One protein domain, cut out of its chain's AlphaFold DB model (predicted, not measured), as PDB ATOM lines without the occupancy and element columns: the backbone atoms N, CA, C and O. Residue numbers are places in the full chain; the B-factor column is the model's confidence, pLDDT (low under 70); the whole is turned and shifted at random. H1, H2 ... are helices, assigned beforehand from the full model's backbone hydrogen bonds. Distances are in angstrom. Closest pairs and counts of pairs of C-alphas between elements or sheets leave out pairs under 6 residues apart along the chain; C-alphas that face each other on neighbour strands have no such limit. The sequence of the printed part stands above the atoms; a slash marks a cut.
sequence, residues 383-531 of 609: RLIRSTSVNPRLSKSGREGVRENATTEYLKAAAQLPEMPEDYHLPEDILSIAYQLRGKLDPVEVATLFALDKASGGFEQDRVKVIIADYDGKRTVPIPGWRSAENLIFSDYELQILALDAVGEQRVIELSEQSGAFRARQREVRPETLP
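AT A GLANCE: This is residues 383 to 531 of the 609 residues of an uncharacterized protein of Candidatus Saccharibacteria bacterium (UniProt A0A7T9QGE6). Helices follow one another along the longest axis: the hairpin of H1 and H2 at one end, H3 and the hairpin of H4 and H5 in the middle, and H7 with H6, H8 and H9 towards the other end. Residues 476 to 482 stick out as a loop. The printed part has 149 residues with nine named helices, H1 to H9 in chain order, and no named strand; its class is all helix. It is compact, with a radius of gyration of the C-alphas of 16.7 A and spans of 58 by 40 by 23 A.

HOW THE PARTS SIT: H2, residues 396 to 414, with residues 399 to 406 alone touches H1, residues 383 to 390, in a hairpin at a shallow tilt of 13 degrees; the closest C-alphas, of Ile 385 and Arg 403, are 5.5 A apart. With residues 403 to 407 alone H2 touches H3, residues 428 to 436, the closest C-alphas being Thr 407 and Ile 430, 5.8 A. H4, residues 443 to 455, forms a hairpin with H5, residues 461 to 473, at 11 degrees; the closest C-alphas are Phe 450 and Val 464, 6.7 A. H5 touches H7, residues 493 to 503, at a steep tilt of 57 degrees; the closest C-alphas are Ala 469 and Ala 502, 5.0 A. H9, residues 516 to 525, touches H7, closest at C-alphas 497 and 525, 6.7 A, and touches H8, residues 505 to 514, only at the corner, closest at C-alphas 512 and 519, 4.5 A. H6, residues 484 to 487, touches H8, closest at C-alphas 485 and 511, 5.3 A. Every O i to N i+4 pair is within hydrogen-bond range in H2, H3, H4, H7, H8 and H9, against 3 of 4 in H1 and 7 of 9 in H5; H6 is too short for such a pair.

IN THESE COORDINATES: H1 begins at C-alpha 383 (-9.513, 7.473, -10.626), and H9 ends at C-alpha 525 (-47.108, -4.246, -12.125). H2 measures 27.1 A, H5 18.7 A and H4 18.3 A.

THE WHOLE: The C-alphas farthest apart, Arg 393 and Pro 531, are 58.8 A apart. The printed part has no cut; H2 to H3 is a long link. Residues 391 to 395, 398 and 472 to 483 have pLDDT under 70.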
ATOM      1  N   ARG A 383     -10.971   7.406 -10.492       88.31
ATOM      2  CA  ARG A 383      -9.513   7.473 -10.626       88.31
ATOM      3  C   ARG A 383      -8.879   6.086 -10.547       88.31
ATOM      4  O   ARG A 383      -8.079   5.760 -11.421       88.31
ATOM      5  N   LEU A 384      -9.280   5.271  -9.573       87.19
ATOM      6  CA  LEU A 384      -8.778   3.911  -9.381       87.19
ATOM      7  C   LEU A 384      -9.070   3.010 -10.595       87.19
ATOM      8  O   LEU A 384      -8.196   2.283 -11.071       87.19
ATOM      9  N   ILE A 385     -10.283   3.067 -11.155       87.38
ATOM     10  CA  ILE A 385     -10.633   2.288 -12.357       87.38
ATOM     11  C   ILE A 385      -9.779   2.725 -13.562       87.38
ATOM     12  O   ILE A 385      -9.280   1.888 -14.327       87.38
ATOM     13  N   ARG A 386      -9.538   4.029 -13.718       86.75
ATOM     14  CA  ARG A 386      -8.696   4.559 -14.802       86.75
ATOM     15  C   ARG A 386      -7.229   4.180 -14.632       86.75
ATOM     16  O   ARG A 386      -6.631   3.667 -15.578       86.75
ATOM     17  N   SER A 387      -6.653   4.366 -13.448       82.06
ATOM     18  CA  SER A 387      -5.236   4.075 -13.190       82.06
ATOM     19  C   SER A 387      -4.923   2.585 -13.297       82.06
ATOM     20  O   SER A 387      -3.919   2.197 -13.898       82.06
ATOM     21  N   THR A 388      -5.825   1.720 -12.829       79.38
ATOM     22  CA  THR A 388      -5.671   0.263 -12.959       79.38
ATOM     23  C   THR A 388      -5.660  -0.192 -14.411       79.38
ATOM     24  O   THR A 388      -5.017  -1.187 -14.726       79.38
ATOM     25  N   SER A 389      -6.283   0.551 -15.329       72.81
ATOM     26  CA  SER A 389      -6.262   0.231 -16.760       72.81
ATOM     27  C   SER A 389      -4.871   0.255 -17.369       72.81
ATOM     28  O   SER A 389      -4.550  -0.589 -18.211       72.81
ATOM     29  N   VAL A 390      -4.046   1.183 -16.903       72.69
ATOM     30  CA  VAL A 390      -2.718   1.450 -17.450       72.69
ATOM     31  C   VAL A 390      -1.592   0.949 -16.551       72.69
ATOM     32  O   VAL A 390      -0.445   0.999 -16.972       72.69
ATOM     33  N   ASN A 391      -1.893   0.436 -15.352       66.62
ATOM     34  CA  ASN A 391      -0.880  -0.031 -14.409       66.62
ATOM     35  C   ASN A 391      -0.231  -1.349 -14.889       66.62
ATOM     36  O   ASN A 391      -0.873  -2.403 -14.825       66.62
ATOM     37  N   PRO A 392       1.043  -1.332 -15.333       62.62
ATOM     38  CA  PRO A 392       1.708  -2.520 -15.862       62.62
ATOM     39  C   PRO A 392       2.123  -3.505 -14.761       62.62
ATOM     40  O   PRO A 392       2.447  -4.650 -15.065       62.62
ATOM     41  N   ARG A 393       2.111  -3.082 -13.486       62.31
ATOM     42  CA  ARG A 393       2.484  -3.924 -12.338       62.31
ATOM     43  C   ARG A 393       1.364  -4.881 -11.924       62.31
ATOM     44  O   ARG A 393       1.616  -5.818 -11.176       62.31
ATOM     45  N   LEU A 394       0.134  -4.655 -12.388       62.81
ATOM     46  CA  LEU A 394      -0.999  -5.535 -12.116       62.81
ATOM     47  C   LEU A 394      -1.179  -6.546 -13.252       62.81
ATOM     48  O   LEU A 394      -1.231  -6.190 -14.434       62.81
ATOM     49  N   SER A 395      -1.347  -7.820 -12.892       66.81
ATOM     50  CA  SER A 395      -1.776  -8.847 -13.846       66.81
ATOM     51  C   SER A 395      -3.147  -8.491 -14.435       66.81
ATOM     52  O   SER A 395      -3.887  -7.669 -13.892       66.81
ATOM     53  N   LYS A 396      -3.528  -9.108 -15.560       71.12
ATOM     54  CA  LYS A 396      -4.865  -8.894 -16.140       71.12
ATOM     55  C   LYS A 396      -5.978  -9.205 -15.127       71.12
ATOM     56  O   LYS A 396      -6.850  -8.367 -14.933       71.12
ATOM     57  N   SER A 397      -5.886 -10.345 -14.442       70.31
ATOM     58  CA  SER A 397      -6.837 -10.734 -13.395       70.31
ATOM     59  C   SER A 397      -6.806  -9.793 -12.188       70.31
ATOM     60  O   SER A 397      -7.855  -9.486 -11.637       70.31
ATOM     61  N   GLY A 398      -5.634  -9.276 -11.806       69.94
ATOM     62  CA  GLY A 398      -5.513  -8.278 -10.743       69.94
ATOM     63  C   GLY A 398      -6.189  -6.954 -11.105       69.94
ATOM     64  O   GLY A 398      -6.889  -6.378 -10.280       69.94
ATOM     65  N   ARG A 399      -6.045  -6.491 -12.354       75.31
ATOM     66  CA  ARG A 399      -6.746  -5.293 -12.849       75.31
ATOM     67  C   ARG A 399      -8.257  -5.484 -12.859       75.31
ATOM     68  O   ARG A 399      -8.976  -4.582 -12.443       75.31
ATOM     69  N   GLU A 400      -8.729  -6.639 -13.321       79.38
ATOM     70  CA  GLU A 400     -10.152  -6.987 -13.306       79.38
ATOM     71  C   GLU A 400     -10.684  -7.004 -11.866       79.38
ATOM     72  O   GLU A 400     -11.594  -6.237 -11.569       79.38
ATOM     73  N   GLY A 401     -10.040  -7.733 -10.949       77.88
ATOM     74  CA  GLY A 401     -10.447  -7.798  -9.539       77.88
ATOM     75  C   GLY A 401     -10.500  -6.434  -8.840       77.88
ATOM     76  O   GLY A 401     -11.429  -6.172  -8.077       77.88
ATOM     77  N   VAL A 402      -9.569  -5.518  -9.151       78.44
ATOM     78  CA  VAL A 402      -9.616  -4.150  -8.607       78.44
ATOM     79  C   VAL A 402     -10.853  -3.389  -9.048       78.44
ATOM     80  O   VAL A 402     -11.539  -2.788  -8.222       78.44
ATOM     81  N   ARG A 403     -11.165  -3.433 -10.340       85.19
ATOM     82  CA  ARG A 403     -12.324  -2.727 -10.885       85.19
ATOM     83  C   ARG A 403     -13.639  -3.353 -10.441       85.19
ATOM     84  O   ARG A 403     -14.574  -2.613 -10.142       85.19
ATOM     85  N   GLU A 404     -13.702  -4.684 -10.392       85.88
ATOM     86  CA  GLU A 404     -14.871  -5.410  -9.899       85.88
ATOM     87  C   GLU A 404     -15.165  -5.000  -8.451       85.88
ATOM     88  O   GLU A 404     -16.267  -4.538  -8.171       85.88
ATOM     89  N   ASN A 405     -14.169  -5.055  -7.558       83.19
ATOM     90  CA  ASN A 405     -14.367  -4.639  -6.173       83.19
ATOM     91  C   ASN A 405     -14.724  -3.156  -6.043       83.19
ATOM     92  O   ASN A 405     -15.666  -2.821  -5.336       83.19
ATOM     93  N   ALA A 406     -14.004  -2.264  -6.727       86.56
ATOM     94  CA  ALA A 406     -14.276  -0.833  -6.641       86.56
ATOM     95  C   ALA A 406     -15.711  -0.501  -7.087       86.56
ATOM     96  O   ALA A 406     -16.366   0.334  -6.472       86.56
ATOM     97  N   THR A 407     -16.222  -1.206  -8.103       91.06
ATOM     98  CA  THR A 407     -17.609  -1.079  -8.578       91.06
ATOM     99  C   THR A 407     -18.615  -1.640  -7.572       91.06
ATOM    100  O   THR A 407     -19.594  -0.970  -7.264       91.06
ATOM    101  N   THR A 408     -18.372  -2.836  -7.028       88.50
ATOM    102  CA  THR A 408     -19.200  -3.447  -5.970       88.50
ATOM    103  C   THR A 408     -19.326  -2.525  -4.765       88.50
ATOM    104  O   THR A 408     -20.423  -2.204  -4.316       88.50
ATOM    105  N   GLU A 409     -18.190  -2.065  -4.249       87.56
ATOM    106  CA  GLU A 409     -18.139  -1.203  -3.080       87.56
ATOM    107  C   GLU A 409     -18.835   0.135  -3.392       87.56
ATOM    108  O   GLU A 409     -19.663   0.598  -2.606       87.56
ATOM    109  N   TYR A 410     -18.604   0.722  -4.571       92.88
ATOM    110  CA  TYR A 410     -19.306   1.933  -5.006       92.88
ATOM    111  C   TYR A 410     -20.834   1.785  -4.977       92.88
ATOM    112  O   TYR A 410     -21.527   2.650  -4.441       92.88
ATOM    113  N   LEU A 411     -21.361   0.676  -5.506       93.75
ATOM    114  CA  LEU A 411     -22.799   0.398  -5.498       93.75
ATOM    115  C   LEU A 411     -23.326   0.188  -4.072       93.75
ATOM    116  O   LEU A 411     -24.386   0.707  -3.736       93.75
ATOM    117  N   LYS A 412     -22.577  -0.484  -3.190       92.38
ATOM    118  CA  LYS A 412     -22.957  -0.598  -1.770       92.38
ATOM    119  C   LYS A 412     -23.023   0.760  -1.076       92.38
ATOM    120  O   LYS A 412     -23.944   0.992  -0.299       92.38
ATOM    121  N   ALA A 413     -22.073   1.653  -1.348       92.88
ATOM    122  CA  ALA A 413     -22.074   3.000  -0.787       92.88
ATOM    123  C   ALA A 413     -23.262   3.824  -1.308       92.88
ATOM    124  O   ALA A 413     -23.975   4.448  -0.523       92.88
ATOM    125  N   ALA A 414     -23.531   3.756  -2.616       95.19
ATOM    126  CA  ALA A 414     -24.671   4.418  -3.244       95.19
ATOM    127  C   ALA A 414     -26.018   3.960  -2.653       95.19
ATOM    128  O   ALA A 414     -26.906   4.779  -2.435       95.19
ATOM    129  N   ALA A 415     -26.154   2.671  -2.324       93.75
ATOM    130  CA  ALA A 415     -27.365   2.111  -1.722       93.75
ATOM    131  C   ALA A 415     -27.677   2.676  -0.321       93.75
ATOM    132  O   ALA A 415     -28.809   2.571   0.150       93.75
ATOM    133  N   GLN A 416     -26.683   3.261   0.359       93.62
ATOM    134  CA  GLN A 416     -26.835   3.866   1.686       93.62
ATOM    135  C   GLN A 416     -27.185   5.359   1.636       93.62
ATOM    136  O   GLN A 416     -27.309   5.993   2.689       93.62
ATOM    137  N   LEU A 417     -27.290   5.949   0.443       93.56
ATOM    138  CA  LEU A 417     -27.574   7.369   0.312       93.56
ATOM    139  C   LEU A 417     -29.013   7.683   0.740       93.56
ATOM    140  O   LEU A 417     -29.946   7.037   0.262       93.56
ATOM    141  N   PRO A 418     -29.218   8.691   1.611       89.31
ATOM    142  CA  PRO A 418     -30.564   9.160   1.930       89.31
ATOM    143  C   PRO A 418     -31.209   9.857   0.725       89.31
ATOM    144  O   PRO A 418     -32.420   9.778   0.535       89.31
ATOM    145  N   GLU A 419     -30.386  10.516  -0.087       88.56
ATOM    146  CA  GLU A 419     -30.750  11.211  -1.313       88.56
ATOM    147  C   GLU A 419     -29.547  11.234  -2.262       88.56
ATOM    148  O   GLU A 419     -28.392  11.226  -1.824       88.56
ATOM    149  N   MET A 420     -29.818  11.242  -3.567       88.94
ATOM    150  CA  MET A 420     -28.767  11.380  -4.576       88.94
ATOM    151  C   MET A 420     -28.269  12.831  -4.632       88.94
ATOM    152  O   MET A 420     -29.080  13.741  -4.451       88.94
ATOM    153  N   PRO A 421     -26.971  13.072  -4.907       87.56
ATOM    154  CA  PRO A 421     -26.464  14.423  -5.130       87.56
ATOM    155  C   PRO A 421     -27.211  15.141  -6.264       87.56
ATOM    156  O   PRO A 421     -27.571  14.518  -7.266       87.56
ATOM    157  N   GLU A 422     -27.407  16.454  -6.125       81.81
ATOM    158  CA  GLU A 422     -27.862  17.300  -7.236       81.81
ATOM    159  C   GLU A 422     -26.866  17.206  -8.405       81.81
ATOM    160  O   GLU A 422     -25.659  17.096  -8.186       81.81
ATOM    161  N   ASP A 423     -27.376  17.206  -9.639       83.56
ATOM    162  CA  ASP A 423     -26.584  17.067 -10.872       83.56
ATOM    163  C   ASP A 423     -25.691  15.809 -10.921       83.56
ATOM    164  O   ASP A 423     -24.635  15.787 -11.560       83.56
ATOM    165  N   TYR A 424     -26.106  14.734 -10.243       88.38
ATOM    166  CA  TYR A 424     -25.388  13.468 -10.291       88.38
ATOM    167  C   TYR A 424     -25.329  12.908 -11.721       88.38
ATOM    168  O   TYR A 424     -26.330  12.822 -12.431       88.38
ATOM    169  N   HIS A 425     -24.137  12.455 -12.107       90.62
ATOM    170  CA  HIS A 425     -23.900  11.737 -13.350       90.62
ATOM    171  C   HIS A 425     -23.248  10.390 -13.053       90.62
ATOM    172  O   HIS A 425     -22.135  10.335 -12.522       90.62
ATOM    173  N   LEU A 426     -23.923   9.308 -13.440       92.44
ATOM    174  CA  LEU A 426     -23.423   7.945 -13.334       92.44
ATOM    175  C   LEU A 426     -22.101   7.828 -14.104       92.44
ATOM    176  O   LEU A 426     -22.073   8.046 -15.319       92.44
ATOM    177  N   PRO A 427     -20.991   7.471 -13.434       93.62
ATOM    178  CA  PRO A 427     -19.720   7.302 -14.117       93.62
ATOM    179  C   PRO A 427     -19.771   6.213 -15.197       93.62
ATOM    180  O   PRO A 427     -20.052   5.052 -14.894       93.62
ATOM    181  N   GLU A 428     -19.383   6.548 -16.431       91.56
ATOM    182  CA  GLU A 428     -19.317   5.581 -17.545       91.56
ATOM    183  C   GLU A 428     -18.390   4.394 -17.232       91.56
ATOM    184  O   GLU A 428     -18.667   3.256 -17.611       91.56
ATOM    185  N   ASP A 429     -17.309   4.643 -16.487       91.56
ATOM    186  CA  ASP A 429     -16.382   3.608 -16.024       91.56
ATOM    187  C   ASP A 429     -17.087   2.601 -15.090       91.56
ATOM    188  O   ASP A 429     -16.895   1.395 -15.229       91.56
ATOM    189  N   ILE A 430     -17.955   3.071 -14.186       93.25
ATOM    190  CA  ILE A 430     -18.734   2.212 -13.275       93.25
ATOM    191  C   ILE A 430     -19.737   1.382 -14.059       93.25
ATOM    192  O   ILE A 430     -19.803   0.166 -13.882       93.25
ATOM    193  N   LEU A 431     -20.482   2.016 -14.961       92.44
ATOM    194  CA  LEU A 431     -21.467   1.328 -15.784       92.44
ATOM    195  C   LEU A 431     -20.822   0.287 -16.706       92.44
ATOM    196  O   LEU A 431     -21.315  -0.834 -16.820       92.44
ATOM    197  N   SER A 432     -19.687   0.622 -17.320       92.12
ATOM    198  CA  SER A 432     -18.928  -0.292 -18.179       92.12
ATOM    199  C   SER A 432     -18.474  -1.538 -17.423       92.12
ATOM    200  O   SER A 432     -18.573  -2.655 -17.939       92.12
ATOM    201  N   ILE A 433     -17.997  -1.369 -16.186       92.19
ATOM    202  CA  ILE A 433     -17.585  -2.490 -15.341       92.19
ATOM    203  C   ILE A 433     -18.801  -3.267 -14.822       92.19
ATOM    204  O   ILE A 433     -18.794  -4.495 -14.889       92.19
ATOM    205  N   ALA A 434     -19.885  -2.602 -14.422       92.25
ATOM    206  CA  ALA A 434     -21.143  -3.254 -14.057       92.25
ATOM    207  C   ALA A 434     -21.708  -4.105 -15.213       92.25
ATOM    208  O   ALA A 434     -22.147  -5.236 -15.007       92.25
ATOM    209  N   TYR A 435     -21.604  -3.616 -16.451       91.44
ATOM    210  CA  TYR A 435     -21.967  -4.362 -17.652       91.44
ATOM    211  C   TYR A 435     -21.060  -5.578 -17.883       91.44
ATOM    212  O   TYR A 435     -21.528  -6.655 -18.257       91.44
ATOM    213  N   GLN A 436     -19.753  -5.467 -17.634       89.31
ATOM    214  CA  GLN A 436     -18.850  -6.628 -17.661       89.31
ATOM    215  C   GLN A 436     -19.210  -7.655 -16.577       89.31
ATOM    216  O   GLN A 436     -19.106  -8.856 -16.821       89.31
ATOM    217  N   LEU A 437     -19.708  -7.175 -15.438       86.44
ATOM    218  CA  LEU A 437     -20.171  -7.945 -14.285       86.44
ATOM    219  C   LEU A 437     -21.608  -8.483 -14.404       86.44
ATOM    220  O   LEU A 437     -22.115  -9.071 -13.448       86.44
ATOM    221  N   ARG A 438     -22.283  -8.314 -15.544       85.94
ATOM    222  CA  ARG A 438     -23.642  -8.840 -15.759       85.94
ATOM    223  C   ARG A 438     -23.739 -10.342 -15.449       85.94
ATOM    224  O   ARG A 438     -22.854 -11.122 -15.800       85.94
ATOM    225  N   GLY A 439     -24.797 -10.738 -14.740       78.00
ATOM    226  CA  GLY A 439     -24.966 -12.093 -14.191       78.00
ATOM    227  C   GLY A 439     -24.120 -12.409 -12.943       78.00
ATOM    228  O   GLY A 439     -24.245 -13.501 -12.377       78.00
ATOM    229  N   LYS A 440     -23.258 -11.483 -12.497       81.12
ATOM    230  CA  LYS A 440     -22.548 -11.555 -11.210       81.12
ATOM    231  C   LYS A 440     -23.045 -10.551 -10.169       81.12
ATOM    232  O   LYS A 440     -22.830 -10.824  -8.993       81.12
ATOM    233  N   LEU A 441     -23.649  -9.436 -10.589       84.56
ATOM    234  CA  LEU A 441     -24.251  -8.468  -9.666       84.56
ATOM    235  C   LEU A 441     -25.331  -9.145  -8.809       84.56
ATOM    236  O   LEU A 441     -25.991 -10.059  -9.299       84.56
ATOM    237  N   ASP A 442     -25.519  -8.702  -7.571       85.44
ATOM    238  CA  ASP A 442     -26.667  -9.078  -6.742       85.44
ATOM    239  C   ASP A 442     -27.903  -8.184  -7.032       85.44
ATOM    240  O   ASP A 442     -27.787  -7.168  -7.731       85.44
ATOM    241  N   PRO A 443     -29.115  -8.520  -6.541       86.50
ATOM    242  CA  PRO A 443     -30.313  -7.742  -6.863       86.50
ATOM    243  C   PRO A 443     -30.288  -6.318  -6.289       86.50
ATOM    244  O   PRO A 443     -30.881  -5.409  -6.873       86.50
ATOM    245  N   VAL A 444     -29.606  -6.102  -5.160       90.69
ATOM    246  CA  VAL A 444     -29.484  -4.782  -4.527       90.69
ATOM    247  C   VAL A 444     -28.549  -3.898  -5.348       90.69
ATOM    248  O   VAL A 444     -28.856  -2.730  -5.578       90.69
ATOM    249  N   GLU A 445     -27.453  -4.453  -5.864       92.44
ATOM    250  CA  GLU A 445     -26.532  -3.769  -6.775       92.44
ATOM    251  C   GLU A 445     -27.223  -3.358  -8.081       92.44
ATOM    252  O   GLU A 445     -27.061  -2.223  -8.527       92.44
ATOM    253  N   VAL A 446     -28.040  -4.241  -8.671       92.19
ATOM    254  CA  VAL A 446     -28.834  -3.921  -9.873       92.19
ATOM    255  C   VAL A 446     -29.843  -2.811  -9.584       92.19
ATOM    256  O   VAL A 446     -29.950  -1.862 -10.362       92.19
ATOM    257  N   ALA A 447     -30.553  -2.897  -8.455       93.81
ATOM    258  CA  ALA A 447     -31.503  -1.864  -8.056       93.81
ATOM    259  C   ALA A 447     -30.827  -0.510  -7.825       93.81
ATOM    260  O   ALA A 447     -31.345   0.527  -8.240       93.81
ATOM    261  N   THR A 448     -29.640  -0.528  -7.227       95.31
ATOM    262  CA  THR A 448     -28.852   0.681  -6.991       95.31
ATOM    263  C   THR A 448     -28.339   1.274  -8.297       95.31
ATOM    264  O   THR A 448     -28.453   2.478  -8.502       95.31
ATOM    265  N   LEU A 449     -27.842   0.447  -9.222       95.25
ATOM    266  CA  LEU A 449     -27.409   0.903 -10.543       95.25
ATOM    267  C   LEU A 449     -28.555   1.568 -11.316       95.25
ATOM    268  O   LEU A 449     -28.355   2.622 -11.914       95.25
ATOM    269  N   PHE A 450     -29.761   0.995 -11.261       94.69
ATOM    270  CA  PHE A 450     -30.950   1.603 -11.859       94.69
ATOM    271  C   PHE A 450     -31.307   2.945 -11.207       94.69
ATOM    272  O   PHE A 450     -31.594   3.910 -11.910       94.69
ATOM    273  N   ALA A 451     -31.256   3.037  -9.875       94.00
ATOM    274  CA  ALA A 451     -31.509   4.291  -9.170       94.00
ATOM    275  C   ALA A 451     -30.493   5.385  -9.553       94.00
ATOM    276  O   ALA A 451     -30.875   6.541  -9.727       94.00
ATOM    277  N   LEU A 452     -29.217   5.018  -9.728       94.38
ATOM    278  CA  LEU A 452     -28.161   5.926 -10.185       94.38
ATOM    279  C   LEU A 452     -28.374   6.380 -11.637       94.38
ATOM    280  O   LEU A 452     -28.229   7.568 -11.924       94.38
ATOM    281  N   ASP A 453     -28.749   5.473 -12.543       94.44
ATOM    282  CA  ASP A 453     -29.099   5.819 -13.930       94.44
ATOM    283  C   ASP A 453     -30.295   6.779 -13.970       94.44
ATOM    284  O   ASP A 453     -30.217   7.848 -14.573       94.44
ATOM    285  N   LYS A 454     -31.365   6.474 -13.226       92.50
ATOM    286  CA  LYS A 454     -32.543   7.342 -13.106       92.50
ATOM    287  C   LYS A 454     -32.185   8.734 -12.585       92.50
ATOM    288  O   LYS A 454     -32.641   9.726 -13.150       92.50
ATOM    289  N   ALA A 455     -31.345   8.816 -11.552       91.38
ATOM    290  CA  ALA A 455     -30.846  10.089 -11.028       91.38
ATOM    291  C   ALA A 455     -29.996  10.861 -12.053       91.38
ATOM    292  O   ALA A 455     -29.988  12.086 -12.040       91.38
ATOM    293  N   SER A 456     -29.355  10.150 -12.983       91.06
ATOM    294  CA  SER A 456     -28.545  10.717 -14.070       91.06
ATOM    295  C   SER A 456     -29.349  11.085 -15.322       91.06
ATOM    296  O   SER A 456     -28.757  11.458 -16.333       91.06
ATOM    297  N   GLY A 457     -30.681  10.966 -15.286       90.50
ATOM    298  CA  GLY A 457     -31.573  11.248 -16.416       90.50
ATOM    299  C   GLY A 457     -32.044  10.018 -17.203       90.50
ATOM    300  O   GLY A 457     -32.784  10.185 -18.171       90.50
ATOM    301  N   GLY A 458     -31.671   8.801 -16.792       88.25
ATOM    302  CA  GLY A 458     -32.162   7.543 -17.369       88.25
ATOM    303  C   GLY A 458     -31.620   7.226 -18.766       88.25
ATOM    304  O   GLY A 458     -32.294   6.566 -19.555       88.25
ATOM    305  N   PHE A 459     -30.438   7.741 -19.112       86.94
ATOM    306  CA  PHE A 459     -29.862   7.591 -20.452       86.94
ATOM    307  C   PHE A 459     -29.318   6.182 -20.730       86.94
ATOM    308  O   PHE A 459     -29.137   5.822 -21.891       86.94
ATOM    309  N   GLU A 460     -29.083   5.373 -19.696       90.69
ATOM    310  CA  GLU A 460     -28.394   4.081 -19.796       90.69
ATOM    311  C   GLU A 460     -29.324   2.881 -19.547       90.69
ATOM    312  O   GLU A 460     -28.873   1.740 -19.373       90.69
ATOM    313  N   GLN A 461     -30.639   3.116 -19.600       88.38
ATOM    314  CA  GLN A 461     -31.677   2.124 -19.323       88.38
ATOM    315  C   GLN A 461     -31.521   0.844 -20.162       88.38
ATOM    316  O   GLN A 461     -31.720  -0.259 -19.648       88.38
ATOM    317  N   ASP A 462     -31.103   0.955 -21.427       90.25
ATOM    318  CA  ASP A 462     -30.860  -0.199 -22.303       90.25
ATOM    319  C   ASP A 462     -29.698  -1.076 -21.814       90.25
ATOM    320  O   ASP A 462     -29.779  -2.307 -21.855       90.25
ATOM    321  N   ARG A 463     -28.615  -0.476 -21.304       89.94
ATOM    322  CA  ARG A 463     -27.491  -1.241 -20.745       89.94
ATOM    323  C   ARG A 463     -27.885  -1.915 -19.436       89.94
ATOM    324  O   ARG A 463     -27.549  -3.084 -19.241       89.94
ATOM    325  N   VAL A 464     -28.647  -1.226 -18.583       90.75
ATOM    326  CA  VAL A 464     -29.226  -1.814 -17.362       90.75
ATOM    327  C   VAL A 464     -30.149  -2.984 -17.715       90.75
ATOM    328  O   VAL A 464     -30.055  -4.052 -17.109       90.75
ATOM    329  N   LYS A 465     -30.970  -2.852 -18.763       91.00
ATOM    330  CA  LYS A 465     -31.827  -3.930 -19.272       91.00
ATOM    331  C   LYS A 465     -31.022  -5.170 -19.668       91.00
ATOM    332  O   LYS A 465     -31.391  -6.283 -19.300       91.00
ATOM    333  N   VAL A 466     -29.899  -4.999 -20.371       90.06
ATOM    334  CA  VAL A 466     -29.013  -6.120 -20.739       90.06
ATOM    335  C   VAL A 466     -28.374  -6.770 -19.507       90.06
ATOM    336  O   VAL A 466     -28.262  -7.996 -19.456       90.06
ATOM    337  N   ILE A 467     -27.992  -5.979 -18.497       89.19
ATOM    338  CA  ILE A 467     -27.483  -6.498 -17.218       89.19
ATOM    339  C   ILE A 467     -28.527  -7.403 -16.547       89.19
ATOM    340  O   ILE A 467     -28.179  -8.493 -16.087       89.19
ATOM    341  N   ILE A 468     -29.797  -6.984 -16.538       88.19
ATOM    342  CA  ILE A 468     -30.909  -7.757 -15.968       88.19
ATOM    343  C   ILE A 468     -31.182  -9.036 -16.777       88.19
ATOM    344  O   ILE A 468     -31.392 -10.095 -16.191       88.19
ATOM    345  N   ALA A 469     -31.144  -8.982 -18.111       84.31
ATOM    346  CA  ALA A 469     -31.392 -10.159 -18.951       84.31
ATOM    347  C   ALA A 469     -30.376 -11.294 -18.692       84.31
ATOM    348  O   ALA A 469     -30.736 -12.471 -18.619       84.31
ATOM    349  N   ASP A 470     -29.102 -10.949 -18.480       79.25
ATOM    350  CA  ASP A 470     -28.038 -11.922 -18.193       79.25
ATOM    351  C   ASP A 470     -28.108 -12.507 -16.767       79.25
ATOM    352  O   ASP A 470     -27.446 -13.512 -16.481       79.25
ATOM    353  N   TYR A 471     -28.938 -11.933 -15.890       72.31
ATOM    354  CA  TYR A 471     -29.240 -12.458 -14.556       72.31
ATOM    355  C   TYR A 471     -29.963 -13.816 -14.618       72.31
ATOM    356  O   TYR A 471     -29.738 -14.689 -13.776       72.31
ATOM    357  N   ASP A 472     -30.788 -14.013 -15.650       65.06
ATOM    358  CA  ASP A 472     -31.503 -15.264 -15.915       65.06
ATOM    359  C   ASP A 472     -30.703 -16.219 -16.828       65.06
ATOM    360  O   ASP A 472     -30.815 -17.438 -16.707       65.06
ATOM    361  N   GLY A 473     -29.849 -15.683 -17.711       56.84
ATOM    362  CA  GLY A 473     -29.279 -16.440 -18.834       56.84
ATOM    363  C   GLY A 473     -27.923 -17.139 -18.641       56.84
ATOM    364  O   GLY A 473     -27.582 -17.977 -19.477       56.84
ATOM    365  N   LYS A 474     -27.100 -16.814 -17.622       51.31
ATOM    366  CA  LYS A 474     -25.644 -17.131 -17.679       51.31
ATOM    367  C   LYS A 474     -24.969 -17.910 -16.549       51.31
ATOM    368  O   LYS A 474     -23.769 -18.166 -16.669       51.31
ATOM    369  N   ARG A 475     -25.642 -18.360 -15.488       53.06
ATOM    370  CA  ARG A 475     -24.938 -19.147 -14.448       53.06
ATOM    371  C   ARG A 475     -24.956 -20.649 -14.757       53.06
ATOM    372  O   ARG A 475     -25.926 -21.345 -14.496       53.06
ATOM    373  N   THR A 476     -23.837 -21.144 -15.296       39.88
ATOM    374  CA  THR A 476     -23.537 -22.569 -15.557       39.88
ATOM    375  C   THR A 476     -23.286 -23.401 -14.294       39.88
ATOM    376  O   THR A 476     -23.169 -24.621 -14.392       39.88
ATOM    377  N   VAL A 477     -23.224 -22.781 -13.109       41.50
ATOM    378  CA  VAL A 477     -23.042 -23.468 -11.823       41.50
ATOM    379  C   VAL A 477     -24.298 -23.270 -10.963       41.50
ATOM    380  O   VAL A 477     -24.636 -22.125 -10.651       41.50
ATOM    381  N   PRO A 478     -25.009 -24.344 -10.572       43.31
ATOM    382  CA  PRO A 478     -26.125 -24.244  -9.642       43.31
ATOM    383  C   PRO A 478     -25.585 -23.915  -8.246       43.31
ATOM    384  O   PRO A 478     -24.963 -24.763  -7.609       43.31
ATOM    385  N   ILE A 479     -25.834 -22.703  -7.751       48.22
ATOM    386  CA  ILE A 479     -25.622 -22.391  -6.333       48.22
ATOM    387  C   ILE A 479     -26.809 -22.977  -5.554       48.22
ATOM    388  O   ILE A 479     -27.962 -22.679  -5.893       48.22
ATOM    389  N   PRO A 480     -26.583 -23.804  -4.518       41.44
ATOM    390  CA  PRO A 480     -27.652 -24.272  -3.645       41.44
ATOM    391  C   PRO A 480     -28.458 -23.089  -3.085       41.44
ATOM    392  O   PRO A 480     -27.919 -22.246  -2.377       41.44
ATOM    393  N   GLY A 481     -29.751 -23.016  -3.417       49.91
ATOM    394  CA  GLY A 481     -30.645 -21.926  -2.993       49.91
ATOM    395  C   GLY A 481     -30.877 -20.813  -4.023       49.91
ATOM    396  O   GLY A 481     -31.732 -19.966  -3.787       49.91
ATOM    397  N   TRP A 482     -30.204 -20.826  -5.179       51.06
ATOM    398  CA  TRP A 482     -30.431 -19.844  -6.245       51.06
ATOM    399  C   TRP A 482     -31.793 -20.039  -6.920       51.06
ATOM    400  O   TRP A 482     -32.063 -21.089  -7.505       51.06
ATOM    401  N   ARG A 483     -32.650 -19.015  -6.870       64.12
ATOM    402  CA  ARG A 483     -33.978 -19.009  -7.501       64.12
ATOM    403  C   ARG A 483     -34.063 -17.821  -8.456       64.12
ATOM    404  O   ARG A 483     -34.299 -16.704  -8.011       64.12
ATOM    405  N   SER A 484     -33.866 -18.064  -9.759       70.69
ATOM    406  CA  SER A 484     -33.851 -17.012 -10.803       70.69
ATOM    407  C   SER A 484     -35.062 -16.071 -10.686       70.69
ATOM    408  O   SER A 484     -34.892 -14.856 -10.669       70.69
ATOM    409  N   ALA A 485     -36.256 -16.628 -10.451       81.94
ATOM    410  CA  ALA A 485     -37.477 -15.850 -10.274       81.94
ATOM    411  C   ALA A 485     -37.450 -14.914  -9.050       81.94
ATOM    412  O   ALA A 485     -37.981 -13.816  -9.122       81.94
ATOM    413  N   GLU A 486     -36.848 -15.310  -7.923       82.69
ATOM    414  CA  GLU A 486     -36.815 -14.471  -6.710       82.69
ATOM    415  C   GLU A 486     -35.810 -13.321  -6.826       82.69
ATOM    416  O   GLU A 486     -36.054 -12.240  -6.300       82.69
ATOM    417  N   ASN A 487     -34.723 -13.520  -7.572       80.25
ATOM    418  CA  ASN A 487     -33.722 -12.480  -7.798       80.25
ATOM    419  C   ASN A 487     -34.180 -11.381  -8.775       80.25
ATOM    420  O   ASN A 487     -33.525 -10.349  -8.884       80.25
ATOM    421  N   LEU A 488     -35.289 -11.602  -9.484       88.06
ATOM    422  CA  LEU A 488     -35.903 -10.651 -10.415       88.06
ATOM    423  C   LEU A 488     -37.101  -9.909  -9.790       88.06
ATOM    424  O   LEU A 488     -37.915  -9.316 -10.504       88.06
ATOM    425  N   ILE A 489     -37.229  -9.962  -8.459       91.25
ATOM    426  CA  ILE A 489     -38.246  -9.240  -7.689       91.25
ATOM    427  C   ILE A 489     -37.622  -7.953  -7.149       91.25
ATOM    428  O   ILE A 489     -36.835  -7.973  -6.205       91.25
ATOM    429  N   PHE A 490     -38.028  -6.824  -7.721       93.12
ATOM    430  CA  PHE A 490     -37.597  -5.487  -7.332       93.12
ATOM    431  C   PHE A 490     -38.758  -4.705  -6.714       93.12
ATOM    432  O   PHE A 490     -39.894  -4.751  -7.196       93.12
ATOM    433  N   SER A 491     -38.477  -3.965  -5.641       91.69
ATOM    434  CA  SER A 491     -39.459  -3.110  -4.960       91.69
ATOM    435  C   SER A 491     -39.817  -1.859  -5.767       91.69
ATOM    436  O   SER A 491     -40.967  -1.416  -5.720       91.69
ATOM    437  N   ASP A 492     -38.872  -1.324  -6.542       94.12
ATOM    438  CA  ASP A 492     -39.116  -0.215  -7.462       94.12
ATOM    439  C   ASP A 492     -40.019  -0.667  -8.625       94.12
ATOM    440  O   ASP A 492     -39.835  -1.741  -9.206       94.12
ATOM    441  N   TYR A 493     -41.057   0.123  -8.913       94.81
ATOM    442  CA  TYR A 493     -42.078  -0.206  -9.910       94.81
ATOM    443  C   TYR A 493     -41.528  -0.151 -11.341       94.81
ATOM    444  O   TYR A 493     -41.777  -1.063 -12.130       94.81
ATOM    445  N   GLU A 494     -40.753   0.883 -11.669       95.06
ATOM    446  CA  GLU A 494     -40.186   1.068 -13.008       95.06
ATOM    447  C   GLU A 494     -39.092   0.037 -13.285       95.06
ATOM    448  O   GLU A 494     -39.070  -0.560 -14.363       95.06
ATOM    449  N   LEU A 495     -38.247  -0.251 -12.293       95.31
ATOM    450  CA  LEU A 495     -37.253  -1.317 -12.391       95.31
ATOM    451  C   LEU A 495     -37.909  -2.685 -12.568       95.31
ATOM    452  O   LEU A 495     -37.446  -3.490 -13.373       95.31
ATOM    453  N   GLN A 496     -38.995  -2.963 -11.841       95.88
ATOM    454  CA  GLN A 496     -39.703  -4.230 -11.999       95.88
ATOM    455  C   GLN A 496     -40.257  -4.380 -13.419       95.88
ATOM    456  O   GLN A 496     -40.130  -5.455 -14.002       95.88
ATOM    457  N   ILE A 497     -40.847  -3.323 -13.985       94.69
ATOM    458  CA  ILE A 497     -41.310  -3.313 -15.380       94.69
ATOM    459  C   ILE A 497     -40.140  -3.571 -16.331       94.69
ATOM    460  O   ILE A 497     -40.235  -4.457 -17.182       94.69
ATOM    461  N   LEU A 498     -39.028  -2.855 -16.148       94.19
ATOM    462  CA  LEU A 498     -37.824  -3.021 -16.958       94.19
ATOM    463  C   LEU A 498     -37.295  -4.460 -16.896       94.19
ATOM    464  O   LEU A 498     -36.898  -5.012 -17.921       94.19
ATOM    465  N   ALA A 499     -37.330  -5.085 -15.720       92.75
ATOM    466  CA  ALA A 499     -36.902  -6.463 -15.530       92.75
ATOM    467  C   ALA A 499     -37.801  -7.467 -16.264       92.75
ATOM    468  O   ALA A 499     -37.291  -8.372 -16.925       92.75
ATOM    469  N   LEU A 500     -39.126  -7.286 -16.215       92.75
ATOM    470  CA  LEU A 500     -40.059  -8.119 -16.985       92.75
ATOM    471  C   LEU A 500     -39.819  -7.973 -18.498       92.75
ATOM    472  O   LEU A 500     -39.832  -8.967 -19.225       92.75
ATOM    473  N   ASP A 501     -39.532  -6.756 -18.967       92.12
ATOM    474  CA  ASP A 501     -39.191  -6.496 -20.371       92.12
ATOM    475  C   ASP A 501     -37.829  -7.048 -20.790       92.12
ATOM    476  O   ASP A 501     -37.641  -7.387 -21.959       92.12
ATOM    477  N   ALA A 502     -36.859  -7.084 -19.876       90.56
ATOM    478  CA  ALA A 502     -35.523  -7.618 -20.122       90.56
ATOM    479  C   ALA A 502     -35.550  -9.134 -20.338       90.56
ATOM    480  O   ALA A 502     -34.879  -9.650 -21.228       90.56
ATOM    481  N   VAL A 503     -36.341  -9.828 -19.519       87.69
ATOM    482  CA  VAL A 503     -36.459 -11.290 -19.508       87.69
ATOM    483  C   VAL A 503     -37.308 -11.797 -20.680       87.69
ATOM    484  O   VAL A 503     -37.034 -12.859 -21.236       87.69
ATOM    485  N   GLY A 504     -38.310 -11.017 -21.092       89.12
ATOM    486  CA  GLY A 504     -39.204 -11.350 -22.198       89.12
ATOM    487  C   GLY A 504     -40.416 -12.179 -21.766       89.12
ATOM    488  O   GLY A 504     -40.371 -12.968 -20.823       89.12
ATOM    489  N   GLU A 505     -41.525 -12.002 -22.485       89.44
ATOM    490  CA  GLU A 505     -42.862 -12.476 -22.098       89.44
ATOM    491  C   GLU A 505     -42.929 -13.985 -21.824       89.44
ATOM    492  O   GLU A 505     -43.403 -14.406 -20.769       89.44
ATOM    493  N   GLN A 506     -42.389 -14.803 -22.733       88.00
ATOM    494  CA  GLN A 506     -42.407 -16.262 -22.592       88.00
ATOM    495  C   GLN A 506     -41.713 -16.717 -21.303       88.00
ATOM    496  O   GLN A 506     -42.216 -17.571 -20.575       88.00
ATOM    497  N   ARG A 507     -40.563 -16.115 -20.998       87.81
ATOM    498  CA  ARG A 507     -39.767 -16.480 -19.834       87.81
ATOM    499  C   ARG A 507     -40.378 -15.947 -18.538       87.81
ATOM    500  O   ARG A 507     -40.366 -16.644 -17.528       87.81
ATOM    501  N   VAL A 508     -40.994 -14.765 -18.571       90.25
ATOM    502  CA  VAL A 508     -41.791 -14.233 -17.454       90.25
ATOM    503  C   VAL A 508     -42.923 -15.192 -17.073       90.25
ATOM    504  O   VAL A 508     -43.139 -15.423 -15.881       90.25
ATOM    505  N   ILE A 509     -43.614 -15.793 -18.048       89.00
ATOM    506  CA  ILE A 509     -44.661 -16.795 -17.785       89.00
ATOM    507  C   ILE A 509     -44.067 -18.004 -17.052       89.00
ATOM    508  O   ILE A 509     -44.574 -18.379 -15.995       89.00
ATOM    509  N   GLU A 510     -42.954 -18.555 -17.545       88.06
ATOM    510  CA  GLU A 510     -42.275 -19.701 -16.920       88.06
ATOM    511  C   GLU A 510     -41.844 -19.418 -15.474       88.06
ATOM    512  O   GLU A 510     -42.081 -20.232 -14.580       88.06
ATOM    513  N   LEU A 511     -41.230 -18.258 -15.217       88.56
ATOM    514  CA  LEU A 511     -40.795 -17.863 -13.872       88.56
ATOM    515  C   LEU A 511     -41.982 -17.670 -12.919       88.56
ATOM    516  O   LEU A 511     -41.901 -18.002 -11.734       88.56
ATOM    517  N   SER A 512     -43.110 -17.199 -13.444       90.81
ATOM    518  CA  SER A 512     -44.345 -16.978 -12.685       90.81
ATOM    519  C   SER A 512     -45.101 -18.259 -12.362       90.81
ATOM    520  O   SER A 512     -45.926 -18.271 -11.451       90.81
ATOM    521  N   GLU A 513     -44.833 -19.347 -13.075       89.25
ATOM    522  CA  GLU A 513     -45.309 -20.684 -12.708       89.25
ATOM    523  C   GLU A 513     -44.437 -21.342 -11.626       89.25
ATOM    524  O   GLU A 513     -44.895 -22.248 -10.925       89.25
ATOM    525  N   GLN A 514     -43.192 -20.879 -11.473       86.56
ATOM    526  CA  GLN A 514     -42.203 -21.427 -10.539       86.56
ATOM    527  C   GLN A 514     -42.165 -20.703  -9.187       86.56
ATOM    528  O   GLN A 514     -41.730 -21.293  -8.196       86.56
ATOM    529  N   SER A 515     -42.572 -19.431  -9.136       90.75
ATOM    530  CA  SER A 515     -42.502 -18.608  -7.926       90.75
ATOM    531  C   SER A 515     -43.771 -17.791  -7.704       90.75
ATOM    532  O   SER A 515     -44.065 -16.841  -8.429       90.75
ATOM    533  N   GLY A 516     -44.477 -18.103  -6.613       92.25
ATOM    534  CA  GLY A 516     -45.632 -17.327  -6.162       92.25
ATOM    535  C   GLY A 516     -45.297 -15.870  -5.819       92.25
ATOM    536  O   GLY A 516     -46.127 -14.996  -6.038       92.25
ATOM    537  N   ALA A 517     -44.079 -15.595  -5.337       92.81
ATOM    538  CA  ALA A 517     -43.625 -14.237  -5.032       92.81
ATOM    539  C   ALA A 517     -43.405 -13.412  -6.310       92.81
ATOM    540  O   ALA A 517     -43.866 -12.274  -6.405       92.81
ATOM    541  N   PHE A 518     -42.755 -14.004  -7.316       93.25
ATOM    542  CA  PHE A 518     -42.531 -13.351  -8.606       93.25
ATOM    543  C   PHE A 518     -43.859 -13.098  -9.325       93.25
ATOM    544  O   PHE A 518     -44.113 -11.987  -9.781       93.25
ATOM    545  N   ARG A 519     -44.759 -14.089  -9.321       94.19
ATOM    546  CA  ARG A 519     -46.112 -13.958  -9.875       94.19
ATOM    547  C   ARG A 519     -46.928 -12.864  -9.185       94.19
ATOM    548  O   ARG A 519     -47.561 -12.066  -9.870       94.19
ATOM    549  N   ALA A 520     -46.886 -12.796  -7.850       94.75
ATOM    550  CA  ALA A 520     -47.546 -11.735  -7.087       94.75
ATOM    551  C   ALA A 520     -47.065 -10.350  -7.528       94.75
ATOM    552  O   ALA A 520     -47.875  -9.442  -7.735       94.75
ATOM    553  N   ARG A 521     -45.748 -10.207  -7.708       94.69
ATOM    554  CA  ARG A 521     -45.137  -8.960  -8.155       94.69
ATOM    555  C   ARG A 521     -45.475  -8.638  -9.611       94.69
ATOM    556  O   ARG A 521     -45.832  -7.500  -9.895       94.69
ATOM    557  N   GLN A 522     -45.463  -9.620 -10.516       94.94
ATOM    558  CA  GLN A 522     -45.931  -9.451 -11.896       94.94
ATOM    559  C   GLN A 522     -47.389  -8.978 -11.929       94.94
ATOM    560  O   GLN A 522     -47.697  -8.037 -12.651       94.94
ATOM    561  N   ARG A 523     -48.283  -9.574 -11.126       94.44
ATOM    562  CA  ARG A 523     -49.698  -9.174 -11.073       94.44
ATOM    563  C   ARG A 523     -49.883  -7.737 -10.602       94.44
ATOM    564  O   ARG A 523     -50.816  -7.070 -11.026       94.44
ATOM    565  N   GLU A 524     -49.015  -7.268  -9.714       92.81
ATOM    566  CA  GLU A 524     -49.045  -5.889  -9.238       92.81
ATOM    567  C   GLU A 524     -48.662  -4.887 -10.331       92.81
ATOM    568  O   GLU A 524     -49.297  -3.840 -10.435       92.81
ATOM    569  N   VAL A 525     -47.644  -5.198 -11.139       94.69
ATOM    570  CA  VAL A 525     -47.108  -4.246 -12.125       94.69
ATOM    571  C   VAL A 525     -47.705  -4.391 -13.525       94.69
ATOM    572  O   VAL A 525     -47.779  -3.400 -14.246       94.69
ATOM    573  N   ARG A 526     -48.130  -5.604 -13.899       93.12
ATOM    574  CA  ARG A 526     -48.662  -5.998 -15.215       93.12
ATOM    575  C   ARG A 526     -49.808  -7.014 -15.088       93.12
ATOM    576  O   ARG A 526     -49.686  -8.153 -15.561       93.12
ATOM    577  N   PRO A 527     -50.922  -6.662 -14.419       92.44
ATOM    578  CA  PRO A 527     -52.044  -7.577 -14.204       92.44
ATOM    579  C   PRO A 527     -52.622  -8.150 -15.507       92.44
ATOM    580  O   PRO A 527     -53.115  -9.273 -15.503       92.44
ATOM    581  N   GLU A 528     -52.532  -7.415 -16.617       91.88
ATOM    582  CA  GLU A 528     -53.008  -7.802 -17.948       91.88
ATOM    583  C   GLU A 528     -52.275  -9.008 -18.549       91.88
ATOM    584  O   GLU A 528     -52.826  -9.697 -19.403       91.88
ATOM    585  N   THR A 529     -51.057  -9.289 -18.081       90.94
ATOM    586  CA  THR A 529     -50.247 -10.428 -18.548       90.94
ATOM    587  C   THR A 529     -50.586 -11.736 -17.831       90.94
ATOM    588  O   THR A 529     -50.065 -12.796 -18.178       90.94
ATOM    589  N   LEU A 530     -51.468 -11.684 -16.828       92.88
ATOM    590  CA  LEU A 530     -51.876 -12.834 -16.034       92.88
ATOM    591  C   LEU A 530     -53.388 -13.055 -16.112       92.88
ATOM    592  O   LEU A 530     -54.172 -12.107 -16.116       92.88
ATOM    593  N   PRO A 531     -53.848 -14.315 -16.098       92.12
ATOM    594  CA  PRO A 531     -55.272 -14.580 -16.030       92.12
ATOM    595  C   PRO A 531     -55.838 -14.205 -14.647       92.12
ATOM    596  O   PRO A 531     -55.102 -14.103 -13.657       92.12
TER     597      PRO A 531